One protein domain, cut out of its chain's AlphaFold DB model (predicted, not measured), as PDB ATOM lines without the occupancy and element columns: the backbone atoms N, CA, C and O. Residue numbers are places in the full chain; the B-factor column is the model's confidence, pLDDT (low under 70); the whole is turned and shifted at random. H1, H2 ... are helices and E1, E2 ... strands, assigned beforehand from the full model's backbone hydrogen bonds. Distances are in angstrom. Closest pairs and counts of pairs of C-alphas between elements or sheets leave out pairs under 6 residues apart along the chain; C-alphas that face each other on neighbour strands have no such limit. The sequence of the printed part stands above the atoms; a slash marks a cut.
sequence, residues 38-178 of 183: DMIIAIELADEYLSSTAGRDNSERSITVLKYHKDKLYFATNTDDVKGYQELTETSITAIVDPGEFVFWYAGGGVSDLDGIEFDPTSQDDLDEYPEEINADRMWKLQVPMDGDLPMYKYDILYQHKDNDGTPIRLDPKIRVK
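AT A GLANCE: This is residues 38 to 178 of the 183 residues of an uncharacterized protein of Ekhidna lutea (UniProt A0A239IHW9). Two twisted sheets, partly face to face, make a loosely closed, flattened barrel, with the long helix H1 packed slantwise on the outside of one of them, the sheet E2 E1 E4 E6. E3 comes next to E1 and E2 where the sheets meet on one side, E5 comes near E4 and E6 on the other, and the short helix H2 sits beside E7. The printed part has 141 residues with two named helices and nine named strands, in the order H1 E1 E2 E3 E4 E5 H2 E6 E7 E8 E9. The sheet E2 E1 E4 E6 is mixed, the sheet of E3, E5, E7, E8 and E9 is branched, and the class is mixed, helices and strands. The whole is compact, with a radius of gyration of the C-alphas of 14.2 A and spans of 41 by 31 by 28 A.

HOW THE PARTS SIT: H1, residues 38 to 52, is on one face of the sheet of E2, residues 72 to 77, E1, 61 to 69, E4, 102 to 107, and E6, 139 to 143, in that order: two layers, a helix on one face of a sheet. Its height over the sheet is 9.1 A, and it runs slantwise to the strands, at 42 degrees to E4 on the local plane; the closest C-alphas of H1 and E4 are those of Ala 42 and Tyr 106, 6.0 A apart. E1 and E2 form a hairpin, with N 67 and O 74 2.8 A apart. E1 and E4 are parallel, with N 64 and O 104 2.8 A apart. E4 and E6 are antiparallel, with N 103 and O 142 2.8 A apart. In the strongly twisted branched sheet, E7, residues 152 to 161, has E5, 111 to 119, on one side, and E8, 169 to 171, and E9, 174 to 177, on the other side. N 118 and O 156 of E5 and E7 are 2.9 A apart, N 157 and O 171 of the hairpin E7 and E8 2.8 A, and N 153 and O 175 of E7 and E9 2.9 A. E3, residues 93 to 97, is parallel to E9, with N 97 and O 176 2.9 A apart. Between the sheets, the closest C-alphas of E1 and E3 are those of Thr 64 and Thr 94, 6.2 A apart. H2, residues 121 to 126, lies over none of the strands; its C-alpha 123 is 5.1 A from C-alpha 153 of E7. In H1 every O i to N i+4 pair is within hydrogen-bond range, in H2 1 of 2.

IN THESE COORDINATES: H1 begins at C-alpha 38, (-26.397, 38.853, -8.422), and is 21.1 A long. E1 measures 25.7 A, E5 20.2 A with a bend of 52 degrees at residue 115, and E7 28.0 A. E9 ends at C-alpha 177, (-39.418, 39.520, -29.240).

THE WHOLE: The two C-alphas farthest apart, those of Asp 57 and Asp 165, are 43.3 A apart. The printed part has no cut; the links E2 to E3 and H2 to E6 are long. The mean pLDDT of the printed part is 85.4, with residues 54 to 59, 81 to 82 and 162 to 166 under 70.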
ATOM      1  N   ASP A  38     -25.870  39.996  -7.676       89.88
ATOM      2  CA  ASP A  38     -26.397  38.853  -8.422       89.88
ATOM      3  C   ASP A  38     -26.410  39.146  -9.936       89.88
ATOM      4  O   ASP A  38     -26.003  38.298 -10.727       89.88
ATOM      5  N   MET A  39     -26.771  40.370 -10.345       91.56
ATOM      6  CA  MET A  39     -26.708  40.807 -11.747       91.56
ATOM      7  C   MET A  39     -25.276  40.887 -12.274       91.56
ATOM      8  O   MET A  39     -25.021  40.484 -13.407       91.56
ATOM      9  N   ILE A  40     -24.321  41.351 -11.465       90.94
ATOM     10  CA  ILE A  40     -22.905  41.355 -11.866       90.94
ATOM     11  C   ILE A  40     -22.423  39.930 -12.135       90.94
ATOM     12  O   ILE A  40     -21.834  39.675 -13.183       90.94
ATOM     13  N   ILE A  41     -22.708  38.998 -11.224       91.81
ATOM     14  CA  ILE A  41     -22.310  37.595 -11.383       91.81
ATOM     15  C   ILE A  41     -22.981  36.985 -12.619       91.81
ATOM     16  O   ILE A  41     -22.319  36.313 -13.404       91.81
ATOM     17  N   ALA A  42     -24.274  37.245 -12.822       92.88
ATOM     18  CA  ALA A  42     -24.998  36.764 -13.995       92.88
ATOM     19  C   ALA A  42     -24.384  37.290 -15.304       92.88
ATOM     20  O   ALA A  42     -24.223  36.529 -16.257       92.88
ATOM     21  N   ILE A  43     -23.983  38.565 -15.344       92.06
ATOM     22  CA  ILE A  43     -23.284  39.162 -16.489       92.06
ATOM     23  C   ILE A  43     -21.939  38.477 -16.736       92.06
ATOM     24  O   ILE A  43     -21.660  38.101 -17.873       92.06
ATOM     25  N   GLU A  44     -21.125  38.292 -15.695       91.50
ATOM     26  CA  GLU A  44     -19.810  37.652 -15.816       91.50
ATOM     27  C   GLU A  44     -19.922  36.211 -16.330       91.50
ATOM     28  O   GLU A  44     -19.166  35.817 -17.218       91.50
ATOM     29  N   LEU A  45     -20.896  35.443 -15.834       91.88
ATOM     30  CA  LEU A  45     -21.139  34.068 -16.278       91.88
ATOM     31  C   LEU A  45     -21.646  34.005 -17.725       91.88
ATOM     32  O   LEU A  45     -21.193  33.154 -18.494       91.88
ATOM     33  N   ALA A  46     -22.542  34.914 -18.122       91.69
ATOM     34  CA  ALA A  46     -22.992  35.014 -19.511       91.69
ATOM     35  C   ALA A  46     -21.817  35.351 -20.446       91.69
ATOM     36  O   ALA A  46     -21.650  34.719 -21.487       91.69
ATOM     37  N   ASP A  47     -20.968  36.307 -20.060       89.69
ATOM     38  CA  ASP A  47     -19.769  36.681 -20.817       89.69
ATOM     39  C   ASP A  47     -18.763  35.526 -20.928       89.69
ATOM     40  O   ASP A  47     -18.191  35.282 -21.997       89.69
ATOM     41  N   GLU A  48     -18.549  34.774 -19.847       89.62
ATOM     42  CA  GLU A  48     -17.703  33.581 -19.862       89.62
ATOM     43  C   GLU A  48     -18.257  32.516 -20.821       89.62
ATOM     44  O   GLU A  48     -17.514  31.976 -21.649       89.62
ATOM     45  N   TYR A  49     -19.567  32.262 -20.787       88.94
ATOM     46  CA  TYR A  49     -20.220  31.331 -21.705       88.94
ATOM     47  C   TYR A  49     -20.063  31.764 -23.171       88.94
ATOM     48  O   TYR A  49     -19.597  30.994 -24.015       88.94
ATOM     49  N   LEU A  50     -20.379  33.020 -23.483       88.19
ATOM     50  CA  LEU A  50     -20.306  33.546 -24.848       88.19
ATOM     51  C   LEU A  50     -18.867  33.601 -25.382       88.19
ATOM     52  O   LEU A  50     -18.630  33.391 -26.569       88.19
ATOM     53  N   SER A  51     -17.885  33.855 -24.514       84.75
ATOM     54  CA  SER A  51     -16.472  33.918 -24.911       84.75
ATOM     55  C   SER A  51     -15.810  32.546 -25.085       84.75
ATOM     56  O   SER A  51     -14.831  32.431 -25.838       84.75
ATOM     57  N   SER A  52     -16.320  31.526 -24.385       81.56
ATOM     58  CA  SER A  52     -15.842  30.138 -24.437       81.56
ATOM     59  C   SER A  52     -16.511  29.310 -25.537       81.56
ATOM     60  O   SER A  52     -15.906  28.366 -26.050       81.56
ATOM     61  N   THR A  53     -17.717  29.688 -25.949       72.88
ATOM     62  CA  THR A  53     -18.405  29.123 -27.110       72.88
ATOM     63  C   THR A  53     -18.041  29.896 -28.382       72.88
ATOM     64  O   THR A  53     -17.577  31.033 -28.346       72.88
ATOM     65  N   ALA A  54     -18.212  29.288 -29.558       59.94
ATOM     66  CA  ALA A  54     -17.972  29.967 -30.837       59.94
ATOM     67  C   ALA A  54     -18.992  31.094 -31.140       59.94
ATOM     68  O   ALA A  54     -18.953  31.651 -32.234       59.94
ATOM     69  N   GLY A  55     -19.869  31.463 -30.195       54.59
ATOM     70  CA  GLY A  55     -20.850  32.555 -30.297       54.59
ATOM     71  C   GLY A  55     -20.240  33.960 -30.207       54.59
ATOM     72  O   GLY A  55     -20.882  34.885 -29.721       54.59
ATOM     73  N   ARG A  56     -18.975  34.104 -30.621       49.34
ATOM     74  CA  ARG A  56     -18.053  35.114 -30.099       49.34
ATOM     75  C   ARG A  56     -18.221  36.532 -30.644       49.34
ATOM     76  O   ARG A  56     -17.724  37.437 -29.994       49.34
ATOM     77  N   ASP A  57     -18.893  36.785 -31.760       49.44
ATOM     78  CA  ASP A  57     -18.883  38.145 -32.319       49.44
ATOM     79  C   ASP A  57     -20.301  38.700 -32.506       49.44
ATOM     80  O   ASP A  57     -20.921  38.518 -33.549       49.44
ATOM     81  N   ASN A  58     -20.747  39.463 -31.501       52.69
ATOM     82  CA  ASN A  58     -21.883  40.405 -31.517       52.69
ATOM     83  C   ASN A  58     -23.288  39.873 -31.215       52.69
ATOM     84  O   ASN A  58     -24.249  40.598 -31.453       52.69
ATOM     85  N   SER A  59     -23.437  38.671 -30.668       62.31
ATOM     86  CA  SER A  59     -24.747  38.260 -30.157       62.31
ATOM     87  C   SER A  59     -25.101  39.145 -28.960       62.31
ATOM     88  O   SER A  59     -24.372  39.160 -27.961       62.31
ATOM     89  N   GLU A  60     -26.185  39.913 -29.071       84.31
ATOM     90  CA  GLU A  60     -26.739  40.646 -27.934       84.31
ATOM     91  C   GLU A  60     -27.139  39.657 -26.825       84.31
ATOM     92  O   GLU A  60     -27.252  38.442 -27.054       84.31
ATOM     93  N   ARG A  61     -27.299  40.161 -25.596       90.00
ATOM     94  CA  ARG A  61     -27.721  39.323 -24.475       90.00
ATOM     95  C   ARG A  61     -28.716  40.005 -23.550       90.00
ATOM     96  O   ARG A  61     -28.502  41.127 -23.076       90.00
ATOM     97  N   SER A  62     -29.688  39.204 -23.152       92.81
ATOM     98  CA  SER A  62     -30.671  39.514 -22.135       92.81
ATOM     99  C   SER A  62     -30.465  38.602 -20.946       92.81
ATOM    100  O   SER A  62     -30.319  37.394 -21.083       92.81
ATOM    101  N   ILE A  63     -30.452  39.176 -19.757       93.38
ATOM    102  CA  ILE A  63     -30.207  38.488 -18.500       93.38
ATOM    103  C   ILE A  63     -31.364  38.814 -17.576       93.38
ATOM    104  O   ILE A  63     -31.606  39.976 -17.255       93.38
ATOM    105  N   THR A  64     -32.048  37.770 -17.122       93.81
ATOM    106  CA  THR A  64     -33.027  37.819 -16.040       93.81
ATOM    107  C   THR A  64     -32.397  37.242 -14.781       93.81
ATOM    108  O   THR A  64     -32.017  36.072 -14.754       93.81
ATOM    109  N   VAL A  65     -32.327  38.027 -13.712       93.00
ATOM    110  CA  VAL A  65     -31.923  37.549 -12.385       93.00
ATOM    111  C   VAL A  65     -33.157  37.321 -11.539       93.00
ATOM    112  O   VAL A  65     -33.972  38.226 -11.389       93.00
ATOM    113  N   LEU A  66     -33.273  36.132 -10.955       92.00
ATOM    114  CA  LEU A  66     -34.363  35.739 -10.070       92.00
ATOM    115  C   LEU A  66     -33.909  35.813  -8.614       92.00
ATOM    116  O   LEU A  66     -32.848  35.301  -8.263       92.00
ATOM    117  N   LYS A  67     -34.726  36.407  -7.744       90.38
ATOM    118  CA  LYS A  67     -34.423  36.559  -6.319       90.38
ATOM    119  C   LYS A  67     -35.638  36.244  -5.473       90.38
ATOM    120  O   LYS A  67     -36.705  36.819  -5.668       90.38
ATOM    121  N   TYR A  68     -35.473  35.357  -4.503       86.50
ATOM    122  CA  TYR A  68     -36.545  35.026  -3.576       86.50
ATOM    123  C   TYR A  68     -36.432  35.880  -2.315       86.50
ATOM    124  O   TYR A  68     -35.394  35.920  -1.649       86.50
ATOM    125  N   HIS A  69     -37.514  36.571  -1.965       84.44
ATOM    126  CA  HIS A  69     -37.564  37.429  -0.789       84.44
ATOM    127  C   HIS A  69     -38.980  37.483  -0.215       84.44
ATOM    128  O   HIS A  69     -39.933  37.728  -0.944       84.44
ATOM    129  N   LYS A  70     -39.130  37.310   1.107       85.06
ATOM    130  CA  LYS A  70     -40.430  37.420   1.809       85.06
ATOM    131  C   LYS A  70     -41.561  36.652   1.109       85.06
ATOM    132  O   LYS A  70     -42.617  37.209   0.819       85.06
ATOM    133  N   ASP A  71     -41.311  35.381   0.830       81.88
ATOM    134  CA  ASP A  71     -42.291  34.461   0.250       81.88
ATOM    135  C   ASP A  71     -42.765  34.771  -1.170       81.88
ATOM    136  O   ASP A  71     -43.836  34.337  -1.592       81.88
ATOM    137  N   LYS A  72     -41.948  35.515  -1.918       86.06
ATOM    138  CA  LYS A  72     -42.212  35.882  -3.306       86.06
ATOM    139  C   LYS A  72     -40.943  35.799  -4.140       86.06
ATOM    140  O   LYS A  72     -39.846  36.071  -3.643       86.06
ATOM    141  N   LEU A  73     -41.116  35.465  -5.414       88.56
ATOM    142  CA  LEU A  73     -40.056  35.551  -6.407       88.56
ATOM    143  C   LEU A  73     -40.090  36.934  -7.054       88.56
ATOM    144  O   LEU A  73     -41.152  37.441  -7.413       88.56
ATOM    145  N   TYR A  74     -38.922  37.539  -7.185       91.31
ATOM    146  CA  TYR A  74     -38.716  38.795  -7.879       91.31
ATOM    147  C   TYR A  74     -37.747  38.582  -9.029       91.31
ATOM    148  O   TYR A  74     -36.927  37.665  -8.986       91.31
ATOM    149  N   PHE A  75     -37.809  39.452 -10.027       91.88
ATOM    150  CA  PHE A  75     -36.869  39.465 -11.129       91.88
ATOM    151  C   PHE A  75     -36.324  40.868 -11.390       91.88
ATOM    152  O   PHE A  75     -37.009  41.864 -11.161       91.88
ATOM    153  N   ALA A  76     -35.094  40.927 -11.874       91.25
ATOM    154  CA  ALA A  76     -34.490  42.117 -12.453       91.25
ATOM    155  C   ALA A  76     -33.901  41.739 -13.811       91.25
ATOM    156  O   ALA A  76     -33.461  40.602 -14.000       91.25
ATOM    157  N   THR A  77     -33.894  42.676 -14.753       90.75
ATOM    158  CA  THR A  77     -33.378  42.442 -16.104       90.75
ATOM    159  C   THR A  77     -32.320  43.484 -16.442       90.75
ATOM    160  O   THR A  77     -32.294  44.567 -15.857       90.75
ATOM    161  N   ASN A  78     -31.416  43.162 -17.367       87.69
ATOM    162  CA  ASN A  78     -30.467  44.137 -17.913       87.69
ATOM    163  C   ASN A  78     -31.013  44.894 -19.142       87.69
ATOM    164  O   ASN A  78     -30.304  45.753 -19.663       87.69
ATOM    165  N   THR A  79     -32.215  44.557 -19.624       76.12
ATOM    166  CA  THR A  79     -32.805  45.103 -20.863       76.12
ATOM    167  C   THR A  79     -33.987  46.041 -20.645       76.12
ATOM    168  O   THR A  79     -34.477  46.641 -21.598       76.12
ATOM    169  N   ASP A  80     -34.435  46.190 -19.403       72.69
ATOM    170  CA  ASP A  80     -35.511  47.088 -18.997       72.69
ATOM    171  C   ASP A  80     -34.944  48.410 -18.429       72.69
ATOM    172  O   ASP A  80     -33.892  48.439 -17.789       72.69
ATOM    173  N   ASP A  81     -35.664  49.515 -18.637       69.69
ATOM    174  CA  ASP A  81     -35.419  50.811 -17.992       69.69
ATOM    175  C   ASP A  81     -35.869  50.835 -16.514       69.69
ATOM    176  O   ASP A  81     -35.488  51.731 -15.746       69.69
ATOM    177  N   VAL A  82     -36.701  49.876 -16.093       69.81
ATOM    178  CA  VAL A  82     -37.164  49.728 -14.715       69.81
ATOM    179  C   VAL A  82     -36.009  49.252 -13.848       69.81
ATOM    180  O   VAL A  82     -35.500  48.138 -13.948       69.81
ATOM    181  N   LYS A  83     -35.614  50.130 -12.929       72.50
ATOM    182  CA  LYS A  83     -34.558  49.849 -11.964       72.50
ATOM    183  C   LYS A  83     -35.081  48.974 -10.831       72.50
ATOM    184  O   LYS A  83     -36.085  49.301 -10.203       72.50
ATOM    185  N   GLY A  84     -34.308  47.944 -10.500       80.25
ATOM    186  CA  GLY A  84     -34.520  47.108  -9.324       80.25
ATOM    187  C   GLY A  84     -35.376  45.871  -9.581       80.25
ATOM    188  O   GLY A  84     -35.712  45.530 -10.711       80.25
ATOM    189  N   TYR A  85     -35.687  45.176  -8.490       88.38
ATOM    190  CA  TYR A  85     -36.412  43.913  -8.512       88.38
ATOM    191  C   TYR A  85     -37.924  44.132  -8.533       88.38
ATOM    192  O   TYR A  85     -38.478  44.794  -7.656       88.38
ATOM    193  N   GLN A  86     -38.590  43.511  -9.497       90.00
ATOM    194  CA  GLN A  86     -40.040  43.507  -9.659       90.00
ATOM    195  C   GLN A  86     -40.606  42.150  -9.246       90.00
ATOM    196  O   GLN A  86     -39.961  41.127  -9.451       90.00
ATOM    197  N   GLU A  87     -41.801  42.113  -8.655       90.81
ATOM    198  CA  GLU A  87     -42.455  40.839  -8.332       90.81
ATOM    199  C   GLU A  87     -42.710  40.044  -9.621       90.81
ATOM    200  O   GLU A  87     -43.257  40.565 -10.599       90.81
ATOM    201  N   LEU A  88     -42.298  38.778  -9.628       89.25
ATOM    202  CA  LEU A  88     -42.543  37.883 -10.744       89.25
ATOM    203  C   LEU A  88     -43.963  37.324 -10.641       89.25
ATOM    204  O   LEU A  88     -44.344  36.709  -9.646       89.25
ATOM    205  N   THR A  89     -44.736  37.525 -11.701       87.62
ATOM    206  CA  THR A  89     -46.119  37.070 -11.829       87.62
ATOM    207  C   THR A  89     -46.317  36.390 -13.177       87.62
ATOM    208  O   THR A  89     -45.509  36.557 -14.091       87.62
ATOM    209  N   GLU A  90     -47.458  35.731 -13.342       82.12
ATOM    210  CA  GLU A  90     -47.902  35.148 -14.616       82.12
ATOM    211  C   GLU A  90     -47.968  36.178 -15.756       82.12
ATOM    212  O   GLU A  90     -47.934  35.848 -16.935       82.12
ATOM    213  N   THR A  91     -48.085  37.471 -15.436       84.00
ATOM    214  CA  THR A  91     -48.178  38.552 -16.432       84.00
ATOM    215  C   THR A  91     -46.849  39.231 -16.734       84.00
ATOM    216  O   THR A  91     -46.791  40.068 -17.635       84.00
ATOM    217  N   SER A  92     -45.792  38.873 -16.007       89.31
ATOM    218  CA  SER A  92     -44.495  39.530 -16.109       89.31
ATOM    219  C   SER A  92     -43.820  39.228 -17.445       89.31
ATOM    220  O   SER A  92     -43.861  38.103 -17.951       89.31
ATOM    221  N   ILE A  93     -43.179  40.255 -17.998       89.31
ATOM    222  CA  ILE A  93     -42.287  40.136 -19.148       89.31
ATOM    223  C   ILE A  93     -40.878  40.304 -18.616       89.31
ATOM    224  O   ILE A  93     -40.543  41.346 -18.062       89.31
ATOM    225  N   THR A  94     -40.093  39.246 -18.734       89.25
ATOM    226  CA  THR A  94     -38.777  39.117 -18.096       89.25
ATOM    227  C   THR A  94     -37.634  39.467 -19.035       89.25
ATOM    228  O   THR A  94     -36.515  39.655 -18.582       89.25
ATOM    229  N   ALA A  95     -37.901  39.608 -20.331       89.69
ATOM    230  CA  ALA A  95     -36.959  40.172 -21.286       89.69
ATOM    231  C   ALA A  95     -37.699  40.727 -22.509       89.69
ATOM    232  O   ALA A  95     -38.743  40.200 -22.915       89.69
ATOM    233  N   ILE A  96     -37.139  41.786 -23.090       90.00
ATOM    234  CA  ILE A  96     -37.488  42.288 -24.420       90.00
ATOM    235  C   ILE A  96     -36.244  42.101 -25.283       90.00
ATOM    236  O   ILE A  96     -35.226  42.726 -24.999       90.00
ATOM    237  N   VAL A  97     -36.338  41.231 -26.283       90.75
ATOM    238  CA  VAL A  97     -35.176  40.641 -26.965       90.75
ATOM    239  C   VAL A  97     -35.270  40.799 -28.471       90.75
ATOM    240  O   VAL A  97     -36.375  40.858 -29.009       90.75
ATOM    241  N   ASP A  98     -34.135  40.826 -29.148       91.12
ATOM    242  CA  ASP A  98     -34.053  40.791 -30.605       91.12
ATOM    243  C   ASP A  98     -33.930  39.343 -31.132       91.12
ATOM    244  O   ASP A  98     -33.471  38.444 -30.414       91.12
ATOM    245  N   PRO A  99     -34.344  39.063 -32.384       90.44
ATOM    246  CA  PRO A  99     -34.087  37.771 -33.016       90.44
ATOM    247  C   PRO A  99     -32.591  37.420 -33.002       90.44
ATOM    248  O   PRO A  99     -31.734  38.266 -33.264       90.44
ATOM    249  N   GLY A 100     -32.257  36.168 -32.685       89.19
ATOM    250  CA  GLY A 100     -30.868  35.710 -32.562       89.19
ATOM    251  C   GLY A 100     -30.167  36.047 -31.242       89.19
ATOM    252  O   GLY A 100     -29.048  35.565 -31.023       89.19
ATOM    253  N   GLU A 101     -30.790  36.846 -30.372       90.75
ATOM    254  CA  GLU A 101     -30.251  37.227 -29.066       90.75
ATOM    255  C   GLU A 101     -30.159  36.025 -28.114       90.75
ATOM    256  O   GLU A 101     -31.002  35.125 -28.133       90.75
ATOM    257  N   PHE A 102     -29.148  36.008 -27.239       93.00
ATOM    258  CA  PHE A 102     -29.105  35.045 -26.139       93.00
ATOM    259  C   PHE A 102     -29.871  35.557 -24.922       93.00
ATOM    260  O   PHE A 102     -29.583  36.630 -24.391       93.00
ATOM    261  N   VAL A 103     -30.780  34.736 -24.410       94.25
ATOM    262  CA  VAL A 103     -31.474  34.966 -23.145       94.25
ATOM    263  C   VAL A 103     -30.895  34.063 -22.077       94.25
ATOM    264  O   VAL A 103     -30.743  32.860 -22.279       94.25
ATOM    265  N   PHE A 104     -30.597  34.648 -20.924       94.50
ATOM    266  CA  PHE A 104     -30.081  33.960 -19.759       94.50
ATOM    267  C   PHE A 104     -30.992  34.163 -18.553       94.50
ATOM    268  O   PHE A 104     -31.473  35.267 -18.295       94.50
ATOM    269  N   TRP A 105     -31.152  33.108 -17.761       95.38
ATOM    270  CA  TRP A 105     -31.825  33.152 -16.465       95.38
ATOM    271  C   TRP A 105     -30.844  32.758 -15.378       95.38
ATOM    272  O   TRP A 105     -30.217  31.708 -15.482       95.38
ATOM    273  N   TYR A 106     -30.725  33.582 -14.341       93.75
ATOM    274  CA  TYR A 106     -29.816  33.354 -13.226       93.75
ATOM    275  C   TYR A 106     -30.566  33.227 -11.897       93.75
ATOM    276  O   TYR A 106     -31.362  34.094 -11.530       93.75
ATOM    277  N   ALA A 107     -30.271  32.164 -11.147       91.75
ATOM    278  CA  ALA A 107     -30.731  31.963  -9.779       91.75
ATOM    279  C   ALA A 107     -29.878  32.793  -8.802       91.75
ATOM    280  O   ALA A 107     -28.787  32.385  -8.377       91.75
ATOM    281  N   GLY A 108     -30.379  33.981  -8.463       89.69
ATOM    282  CA  GLY A 108     -29.795  34.905  -7.493       89.69
ATOM    283  C   GLY A 108     -30.159  34.572  -6.044       89.69
ATOM    284  O   GLY A 108     -30.546  33.452  -5.700       89.69
ATOM    285  N   GLY A 109     -30.013  35.553  -5.151       87.50
ATOM    286  CA  GLY A 109     -30.202  35.354  -3.715       87.50
ATOM    287  C   GLY A 109     -31.548  34.712  -3.333       87.50
ATOM    288  O   GLY A 109     -32.620  35.137  -3.755       87.50
ATOM    289  N   GLY A 110     -31.502  33.698  -2.469       84.25
ATOM    290  CA  GLY A 110     -32.697  33.063  -1.896       84.25
ATOM    291  C   GLY A 110     -33.355  31.987  -2.767       84.25
ATOM    292  O   GLY A 110     -34.107  31.181  -2.222       84.25
ATOM    293  N   VAL A 111     -33.045  31.923  -4.063       85.62
ATOM    294  CA  VAL A 111     -33.387  30.780  -4.922       85.62
ATOM    295  C   VAL A 111     -32.319  29.712  -4.688       85.62
ATOM    296  O   VAL A 111     -31.132  30.021  -4.789       85.62
ATOM    297  N   SER A 112     -32.701  28.497  -4.273       75.38
ATOM    298  CA  SER A 112     -31.701  27.434  -4.077       75.38
ATOM    299  C   SER A 112     -31.243  26.890  -5.416       75.38
ATOM    300  O   SER A 112     -30.044  26.883  -5.675       75.38
ATOM    301  N   ASP A 113     -32.219  26.535  -6.251       76.12
ATOM    302  CA  ASP A 113     -32.027  25.847  -7.518       76.12
ATOM    303  C   ASP A 113     -33.097  26.322  -8.514       76.12
ATOM    304  O   ASP A 113     -34.259  26.555  -8.144       76.12
ATOM    305  N   LEU A 114     -32.683  26.500  -9.769       83.06
ATOM    306  CA  LEU A 114     -33.558  26.718 -10.915       83.06
ATOM    307  C   LEU A 114     -33.662  25.387 -11.668       83.06
ATOM    308  O   LEU A 114     -32.844  25.094 -12.538       83.06
ATOM    309  N   ASP A 115     -34.664  24.592 -11.293       81.56
ATOM    310  CA  ASP A 115     -34.879  23.216 -11.763       81.56
ATOM    311  C   ASP A 115     -35.173  23.134 -13.267       81.56
ATOM    312  O   ASP A 115     -34.970  22.089 -13.887       81.56
ATOM    313  N   GLY A 116     -35.703  24.208 -13.857       85.25
ATOM    314  CA  GLY A 116     -36.048  24.207 -15.270       85.25
ATOM    315  C   GLY A 116     -36.638  25.506 -15.795       85.25
ATOM    316  O   GLY A 116     -37.265  26.282 -15.069       85.25
ATOM    317  N   ILE A 117     -36.454  25.681 -17.103       89.75
ATOM    318  CA  ILE A 117     -37.144  26.655 -17.945       89.75
ATOM    319  C   ILE A 117     -37.913  25.855 -19.004       89.75
ATOM    320  O   ILE A 117     -37.306  25.264 -19.896       89.75
ATOM    321  N   GLU A 118     -39.240  25.803 -18.898       90.75
ATOM    322  CA  GLU A 118     -40.088  24.988 -19.780       90.75
ATOM    323  C   GLU A 118     -40.985  25.877 -20.642       90.75
ATOM    324  O   GLU A 118     -41.873  26.542 -20.127       90.75
ATOM    325  N   PHE A 119     -40.791  25.894 -21.958       91.06
ATOM    326  CA  PHE A 119     -41.658  26.662 -22.853       91.06
ATOM    327  C   PHE A 119     -42.998  25.957 -23.073       91.06
ATOM    328  O   PHE A 119     -43.071  24.726 -23.091       91.06
ATOM    329  N   ASP A 120     -44.074  26.732 -23.249       90.56
ATOM    330  CA  ASP A 120     -45.361  26.144 -23.625       90.56
ATOM    331  C   ASP A 120     -45.269  25.481 -25.017       90.56
ATOM    332  O   ASP A 120     -44.395  25.842 -25.805       90.56
ATOM    333  N   PRO A 121     -46.146  24.517 -25.363       91.25
ATOM    334  CA  PRO A 121     -45.997  23.762 -26.609       91.25
ATOM    335  C   PRO A 121     -45.949  24.634 -27.867       91.25
ATOM    336  O   PRO A 121     -45.237  24.316 -28.807       91.25
ATOM    337  N   THR A 122     -46.689  25.748 -27.883       91.00
ATOM    338  CA  THR A 122     -46.689  26.675 -29.020       91.00
ATOM    339  C   THR A 122     -45.355  27.395 -29.151       91.00
ATOM    340  O   THR A 122     -44.831  27.491 -30.252       91.00
ATOM    341  N   SER A 123     -44.805  27.873 -28.039       91.44
ATOM    342  CA  SER A 123     -43.501  28.527 -27.990       91.44
ATOM    343  C   SER A 123     -42.389  27.543 -28.340       91.44
ATOM    344  O   SER A 123     -41.523  27.854 -29.141       91.44
ATOM    345  N   GLN A 124     -42.454  26.334 -27.786       91.81
ATOM    346  CA  GLN A 124     -41.492  25.258 -27.997       91.81
ATOM    347  C   GLN A 124     -41.403  24.801 -29.460       91.81
ATOM    348  O   GLN A 124     -40.311  24.475 -29.916       91.81
ATOM    349  N   ASP A 125     -42.522  24.777 -30.188       91.81
ATOM    350  CA  ASP A 125     -42.550  24.398 -31.608       91.81
ATOM    351  C   ASP A 125     -41.831  25.418 -32.517       91.81
ATOM    352  O   ASP A 125     -41.427  25.057 -33.622       91.81
ATOM    353  N   ASP A 126     -41.678  26.668 -32.066       92.44
ATOM    354  CA  ASP A 126     -41.033  27.764 -32.806       92.44
ATOM    355  C   ASP A 126     -39.544  27.934 -32.442       92.44
ATOM    356  O   ASP A 126     -38.805  28.608 -33.153       92.44
ATOM    357  N   LEU A 127     -39.071  27.309 -31.355       91.69
ATOM    358  CA  LEU A 127     -37.670  27.380 -30.935       91.69
ATOM    359  C   LEU A 127     -36.766  26.428 -31.738       91.69
ATOM    360  O   LEU A 127     -37.065  25.244 -31.897       91.69
ATOM    361  N   ASP A 128     -35.593  26.919 -32.148       90.25
ATOM    362  CA  ASP A 128     -34.547  26.103 -32.787       90.25
ATOM    363  C   ASP A 128     -33.833  25.175 -31.790       90.25
ATOM    364  O   ASP A 128     -33.370  24.082 -32.135       90.25
ATOM    365  N   GLU A 129     -33.730  25.619 -30.538       90.44
ATOM    366  CA  GLU A 129     -33.101  24.888 -29.448       90.44
ATOM    367  C   GLU A 129     -33.901  24.996 -28.150       90.44
ATOM    368  O   GLU A 129     -34.674  25.921 -27.921       90.44
ATOM    369  N   TYR A 130     -33.696  24.014 -27.280       91.12
ATOM    370  CA  TYR A 130     -34.280  24.009 -25.947       91.12
ATOM    371  C   TYR A 130     -33.425  24.820 -24.977       91.12
ATOM    372  O   TYR A 130     -32.202  24.870 -25.152       91.12
ATOM    373  N   PRO A 131     -34.031  25.382 -23.915       92.75
ATOM    374  CA  PRO A 131     -33.272  25.960 -22.822       92.75
ATOM    375  C   PRO A 131     -32.259  24.957 -22.278       92.75
ATOM    376  O   PRO A 131     -32.584  23.798 -22.020       92.75
ATOM    377  N   GLU A 132     -31.026  25.417 -22.120       92.88
ATOM    378  CA  GLU A 132     -29.899  24.597 -21.703       92.88
ATOM    379  C   GLU A 132     -29.310  25.149 -20.410       92.88
ATOM    380  O   GLU A 132     -29.053  26.347 -20.282       92.88
ATOM    381  N   GLU A 133     -29.066  24.262 -19.457       92.81
ATOM    382  CA  GLU A 133     -28.359  24.574 -18.226       92.81
ATOM    383  C   GLU A 133     -26.852  24.718 -18.498       92.81
ATOM    384  O   GLU A 133     -26.215  23.829 -19.064       92.81
ATOM    385  N   ILE A 134     -26.261  25.836 -18.075       89.94
ATOM    386  CA  ILE A 134     -24.846  26.155 -18.327       89.94
ATOM    387  C   ILE A 134     -24.022  26.361 -17.052       89.94
ATOM    388  O   ILE A 134     -22.803  26.524 -17.124       89.94
ATOM    389  N   ASN A 135     -24.658  26.353 -15.875       84.69
ATOM    390  CA  ASN A 135     -23.965  26.506 -14.596       84.69
ATOM    391  C   ASN A 135     -24.701  25.812 -13.441       84.69
ATOM    392  O   ASN A 135     -25.349  26.501 -12.665       84.69
ATOM    393  N   ALA A 136     -24.572  24.486 -13.316       79.94
ATOM    394  CA  ALA A 136     -24.963  23.691 -12.138       79.94
ATOM    395  C   ALA A 136     -26.255  24.183 -11.452       79.94
ATOM    396  O   ALA A 136     -26.214  24.637 -10.309       79.94
ATOM    397  N   ASP A 137     -27.360  24.179 -12.196       72.00
ATOM    398  CA  ASP A 137     -28.714  24.559 -11.765       72.00
ATOM    399  C   ASP A 137     -28.905  26.042 -11.391       72.00
ATOM    400  O   ASP A 137     -29.951  26.457 -10.889       72.00
ATOM    401  N   ARG A 138     -27.901  26.886 -11.648       85.31
ATOM    402  CA  ARG A 138     -27.932  28.325 -11.352       85.31
ATOM    403  C   ARG A 138     -28.101  29.203 -12.568       85.31
ATOM    404  O   ARG A 138     -28.480  30.361 -12.404       85.31
ATOM    405  N   MET A 139     -27.787  28.700 -13.758       92.12
ATOM    406  CA  MET A 139     -27.908  29.485 -14.975       92.12
ATOM    407  C   MET A 139     -28.373  28.650 -16.152       92.12
ATOM    408  O   MET A 139     -27.805  27.598 -16.440       92.12
ATOM    409  N   TRP A 140     -29.376  29.175 -16.842       95.00
ATOM    410  CA  TRP A 140     -29.940  28.612 -18.059       95.00
ATOM    411  C   TRP A 140     -29.769  29.598 -19.205       95.00
ATOM    412  O   TRP A 140     -29.769  30.809 -18.972       95.00
ATOM    413  N   LYS A 141     -29.642  29.087 -20.429       93.94
ATOM    414  CA  LYS A 141     -29.562  29.885 -21.653       93.94
ATOM    415  C   LYS A 141     -30.531  29.395 -22.715       93.94
ATOM    416  O   LYS A 141     -30.850  28.210 -22.765       93.94
ATOM    417  N   LEU A 142     -30.920  30.300 -23.600       94.50
ATOM    418  CA  LEU A 142     -31.642  30.023 -24.837       94.50
ATOM    419  C   LEU A 142     -31.213  31.042 -25.893       94.50
ATOM    420  O   LEU A 142     -31.143  32.229 -25.580       94.50
ATOM    421  N   GLN A 143     -30.965  30.615 -27.128       93.12
ATOM    422  CA  GLN A 143     -30.897  31.540 -28.255       93.12
ATOM    423  C   GLN A 143     -32.286  31.737 -28.874       93.12
ATOM    424  O   GLN A 143     -32.967  30.768 -29.207       93.12
ATOM    425  N   VAL A 144     -32.706  32.993 -29.027       91.69
ATOM    426  CA  VAL A 144     -33.953  33.342 -29.717       91.69
ATOM    427  C   VAL A 144     -33.800  33.011 -31.206       91.69
ATOM    428  O   VAL A 144     -32.788  33.404 -31.795       91.69
ATOM    429  N   PRO A 145     -34.765  32.327 -31.841       91.50
ATOM    430  CA  PRO A 145     -34.722  32.053 -33.276       91.50
ATOM    431  C   PRO A 145     -34.589  33.338 -34.102       91.50
ATOM    432  O   PRO A 145     -35.197  34.360 -33.783       91.50
ATOM    433  N   MET A 146     -33.802  33.293 -35.179       89.62
ATOM    434  CA  MET A 146     -33.664  34.426 -36.113       89.62
ATOM    435  C   MET A 146     -34.929  34.633 -36.955       89.62
ATOM    436  O   MET A 146     -35.298  35.767 -37.239       89.62
ATOM    437  N   ASP A 147     -35.583  33.532 -37.331       88.44
ATOM    438  CA  ASP A 147     -36.741  33.503 -38.233       88.44
ATOM    439  C   ASP A 147     -38.014  33.023 -37.499       88.44
ATOM    440  O   ASP A 147     -38.872  32.382 -38.103       88.44
ATOM    441  N   GLY A 148     -38.107  33.273 -36.186       85.00
ATOM    442  CA  GLY A 148     -39.243  32.856 -35.357       85.00
ATOM    443  C   GLY A 148     -40.532  33.602 -35.707       85.00
ATOM    444  O   GLY A 148     -40.523  34.810 -35.955       85.00
ATOM    445  N   ASP A 149     -41.660  32.893 -35.697       86.38
ATOM    446  CA  ASP A 149     -42.970  33.448 -36.064       86.38
ATOM    447  C   ASP A 149     -43.701  34.088 -34.866       86.38
ATOM    448  O   ASP A 149     -44.733  34.758 -35.026       86.38
ATOM    449  N   LEU A 150     -43.212  33.863 -33.641       86.50
ATOM    450  CA  LEU A 150     -43.882  34.305 -32.424       86.50
ATOM    451  C   LEU A 150     -43.340  35.644 -31.900       86.50
ATOM    452  O   LEU A 150     -42.172  35.755 -31.539       86.50
ATOM    453  N   PRO A 151     -44.208  36.653 -31.681       88.69
ATOM    454  CA  PRO A 151     -43.797  37.904 -31.034       88.69
ATOM    455  C   PRO A 151     -43.574  37.741 -29.519       88.69
ATOM    456  O   PRO A 151     -43.171  38.677 -28.822       88.69
ATOM    457  N   MET A 152     -43.938  36.583 -28.966       90.12
ATOM    458  CA  MET A 152     -43.909  36.323 -27.536       90.12
ATOM    459  C   MET A 152     -43.770  34.832 -27.266       90.12
ATOM    460  O   MET A 152     -44.621  34.049 -27.686       90.12
ATOM    461  N   TYR A 153     -42.764  34.480 -26.472       89.75
ATOM    462  CA  TYR A 153     -42.556  33.124 -25.990       89.75
ATOM    463  C   TYR A 153     -42.965  33.026 -24.523       89.75
ATOM    464  O   TYR A 153     -42.528  33.823 -23.686       89.75
ATOM    465  N   LYS A 154     -43.826  32.062 -24.203       89.75
ATOM    466  CA  LYS A 154     -44.268  31.794 -22.832       89.75
ATOM    467  C   LYS A 154     -43.501  30.617 -22.271       89.75
ATOM    468  O   LYS A 154     -43.342  29.606 -22.955       89.75
ATOM    469  N   TYR A 155     -43.078  30.745 -21.024       88.44
ATOM    470  CA  TYR A 155     -42.320  29.702 -20.365       88.44
ATOM    471  C   TYR A 155     -42.620  29.654 -18.881       88.44
ATOM    472  O   TYR A 155     -42.990  30.651 -18.272       88.44
ATOM    473  N   ASP A 156     -42.417  28.484 -18.309       87.69
ATOM    474  CA  ASP A 156     -42.509  28.215 -16.899       87.69
ATOM    475  C   ASP A 156     -41.123  28.215 -16.261       87.69
ATOM    476  O   ASP A 156     -40.184  27.599 -16.763       87.69
ATOM    477  N   ILE A 157     -41.018  28.891 -15.124       85.56
ATOM    478  CA  ILE A 157     -39.885  28.824 -14.209       85.56
ATOM    479  C   ILE A 157     -40.229  27.806 -13.135       85.56
ATOM    480  O   ILE A 157     -41.183  28.002 -12.376       85.56
ATOM    481  N   LEU A 158     -39.429  26.747 -13.060       84.25
ATOM    482  CA  LEU A 158     -39.478  25.761 -11.992       84.25
ATOM    483  C   LEU A 158     -38.343  26.052 -11.014       84.25
ATOM    484  O   LEU A 158     -37.177  26.022 -11.394       84.25
ATOM    485  N   TYR A 159     -38.675  26.365  -9.764       79.81
ATOM    486  CA  TYR A 159     -37.669  26.684  -8.749       79.81
ATOM    487  C   TYR A 159     -38.011  26.089  -7.388       79.81
ATOM    488  O   TYR A 159     -39.182  25.886  -7.049       79.81
ATOM    489  N   GLN A 160     -36.977  25.869  -6.580       75.12
ATOM    490  CA  GLN A 160     -37.113  25.438  -5.192       75.12
ATOM    491  C   GLN A 160     -36.709  26.543  -4.219       75.12
ATOM    492  O   GLN A 160     -35.821  27.366  -4.467       75.12
ATOM    493  N   HIS A 161     -37.386  26.561  -3.071       71.50
ATOM    494  CA  HIS A 161     -36.942  27.368  -1.944       71.50
ATOM    495  C   HIS A 161     -35.893  26.594  -1.170       71.50
ATOM    496  O   HIS A 161     -36.081  25.418  -0.863       71.50
ATOM    497  N   LYS A 162     -34.883  27.313  -0.693       64.69
ATOM    498  CA  LYS A 162     -33.851  26.756   0.182       64.69
ATOM    499  C   LYS A 162     -34.392  26.090   1.457       64.69
ATOM    500  O   LYS A 162     -33.747  25.194   1.992       64.69
ATOM    501  N   ASP A 163     -35.561  26.529   1.923       68.19
ATOM    502  CA  ASP A 163     -36.186  26.081   3.172       68.19
ATOM    503  C   ASP A 163     -37.439  25.200   2.962       68.19
ATOM    504  O   ASP A 163     -38.082  24.823   3.943       68.19
ATOM    505  N   ASN A 164     -37.813  24.880   1.714       67.19
ATOM    506  CA  ASN A 164     -38.979  24.038   1.416       67.19
ATOM    507  C   ASN A 164     -38.579  22.564   1.218       67.19
ATOM    508  O   ASN A 164     -37.418  22.240   0.989       67.19
ATOM    509  N   ASP A 165     -39.546  21.656   1.313       69.88
ATOM    510  CA  ASP A 165     -39.385  20.194   1.294       69.88
ATOM    511  C   ASP A 165     -38.982  19.583  -0.067       69.88
ATOM    512  O   ASP A 165     -39.146  18.381  -0.282       69.88
ATOM    513  N   GLY A 166     -38.435  20.397  -0.972       67.50
ATOM    514  CA  GLY A 166     -38.076  20.009  -2.333       67.50
ATOM    515  C   GLY A 166     -39.244  20.016  -3.320       67.50
ATOM    516  O   GLY A 166     -39.090  19.521  -4.430       67.50
ATOM    517  N   THR A 167     -40.419  20.548  -2.949       75.56
ATOM    518  CA  THR A 167     -41.520  20.752  -3.904       75.56
ATOM    519  C   THR A 167     -41.228  21.964  -4.804       75.56
ATOM    520  O   THR A 167     -41.155  23.081  -4.273       75.56
ATOM    521  N   PRO A 168     -41.119  21.793  -6.138       71.88
ATOM    522  CA  PRO A 168     -40.905  22.904  -7.060       71.88
ATOM    523  C   PRO A 168     -42.146  23.794  -7.160       71.88
ATOM    524  O   PRO A 168     -43.281  23.306  -7.209       71.88
ATOM    525  N   ILE A 169     -41.930  25.103  -7.221       79.00
ATOM    526  CA  ILE A 169     -42.964  26.093  -7.523       79.00
ATOM    527  C   ILE A 169     -42.864  26.468  -8.999       79.00
ATOM    528  O   ILE A 169     -41.767  26.615  -9.531       79.00
ATOM    529  N   ARG A 170     -44.026  26.625  -9.642       83.56
ATOM    530  CA  ARG A 170     -44.171  26.981 -11.056       83.56
ATOM    531  C   ARG A 170     -44.752  28.384 -11.199       83.56
ATOM    532  O   ARG A 170     -45.751  28.697 -10.553       83.56
ATOM    533  N   LEU A 171     -44.135  29.199 -12.047       84.00
ATOM    534  CA  LEU A 171     -44.628  30.508 -12.497       84.00
ATOM    535  C   LEU A 171     -44.443  30.599 -14.012       84.00
ATOM    536  O   LEU A 171     -43.429  30.107 -14.483       84.00
ATOM    537  N   ASP A 172     -45.348  31.254 -14.745       87.31
ATOM    538  CA  ASP A 172     -45.411  31.271 -16.222       87.31
ATOM    539  C   ASP A 172     -45.154  32.665 -16.868       87.31
ATOM    540  O   ASP A 172     -46.023  33.238 -17.545       87.31
ATOM    541  N   PRO A 173     -43.971  33.277 -16.664       87.44
ATOM    542  CA  PRO A 173     -43.612  34.541 -17.306       87.44
ATOM    543  C   PRO A 173     -43.401  34.418 -18.827       87.44
ATOM    544  O   PRO A 173     -43.600  33.378 -19.459       87.44
ATOM    545  N   LYS A 174     -43.045  35.546 -19.457       90.44
ATOM    546  CA  LYS A 174     -42.943  35.657 -20.918       90.44
ATOM    547  C   LYS A 174     -41.701  36.426 -21.354       90.44
ATOM    548  O   LYS A 174     -41.316  37.399 -20.710       90.44
ATOM    549  N   ILE A 175     -41.148  36.046 -22.501       88.50
ATOM    550  CA  ILE A 175     -40.199  36.859 -23.268       88.50
ATOM    551  C   ILE A 175     -40.957  37.508 -24.419       88.50
ATOM    552  O   ILE A 175     -41.781  36.860 -25.067       88.50
ATOM    553  N   ARG A 176     -40.685  38.785 -24.683       90.25
ATOM    554  CA  ARG A 176     -41.199  39.490 -25.860       90.25
ATOM    555  C   ARG A 176     -40.080  39.659 -26.881       90.25
ATOM    556  O   ARG A 176     -39.053  40.233 -26.539       90.25
ATOM    557  N   VAL A 177     -40.316  39.232 -28.116       88.44
ATOM    558  CA  VAL A 177     -39.418  39.520 -29.240       88.44
ATOM    559  C   VAL A 177     -39.780  40.896 -29.789       88.44
ATOM    560  O   VAL A 177     -40.965  41.189 -29.987       88.44
ATOM    561  N   LYS A 178     -38.793  41.770 -29.988       86.56
ATOM    562  CA  LYS A 178     -38.998  43.022 -30.715       86.56
ATOM    563  C   LYS A 178     -39.356  42.648 -32.148       86.56
ATOM    564  O   LYS A 178     -38.626  41.921 -32.810       86.56
TER     565      LYS A 178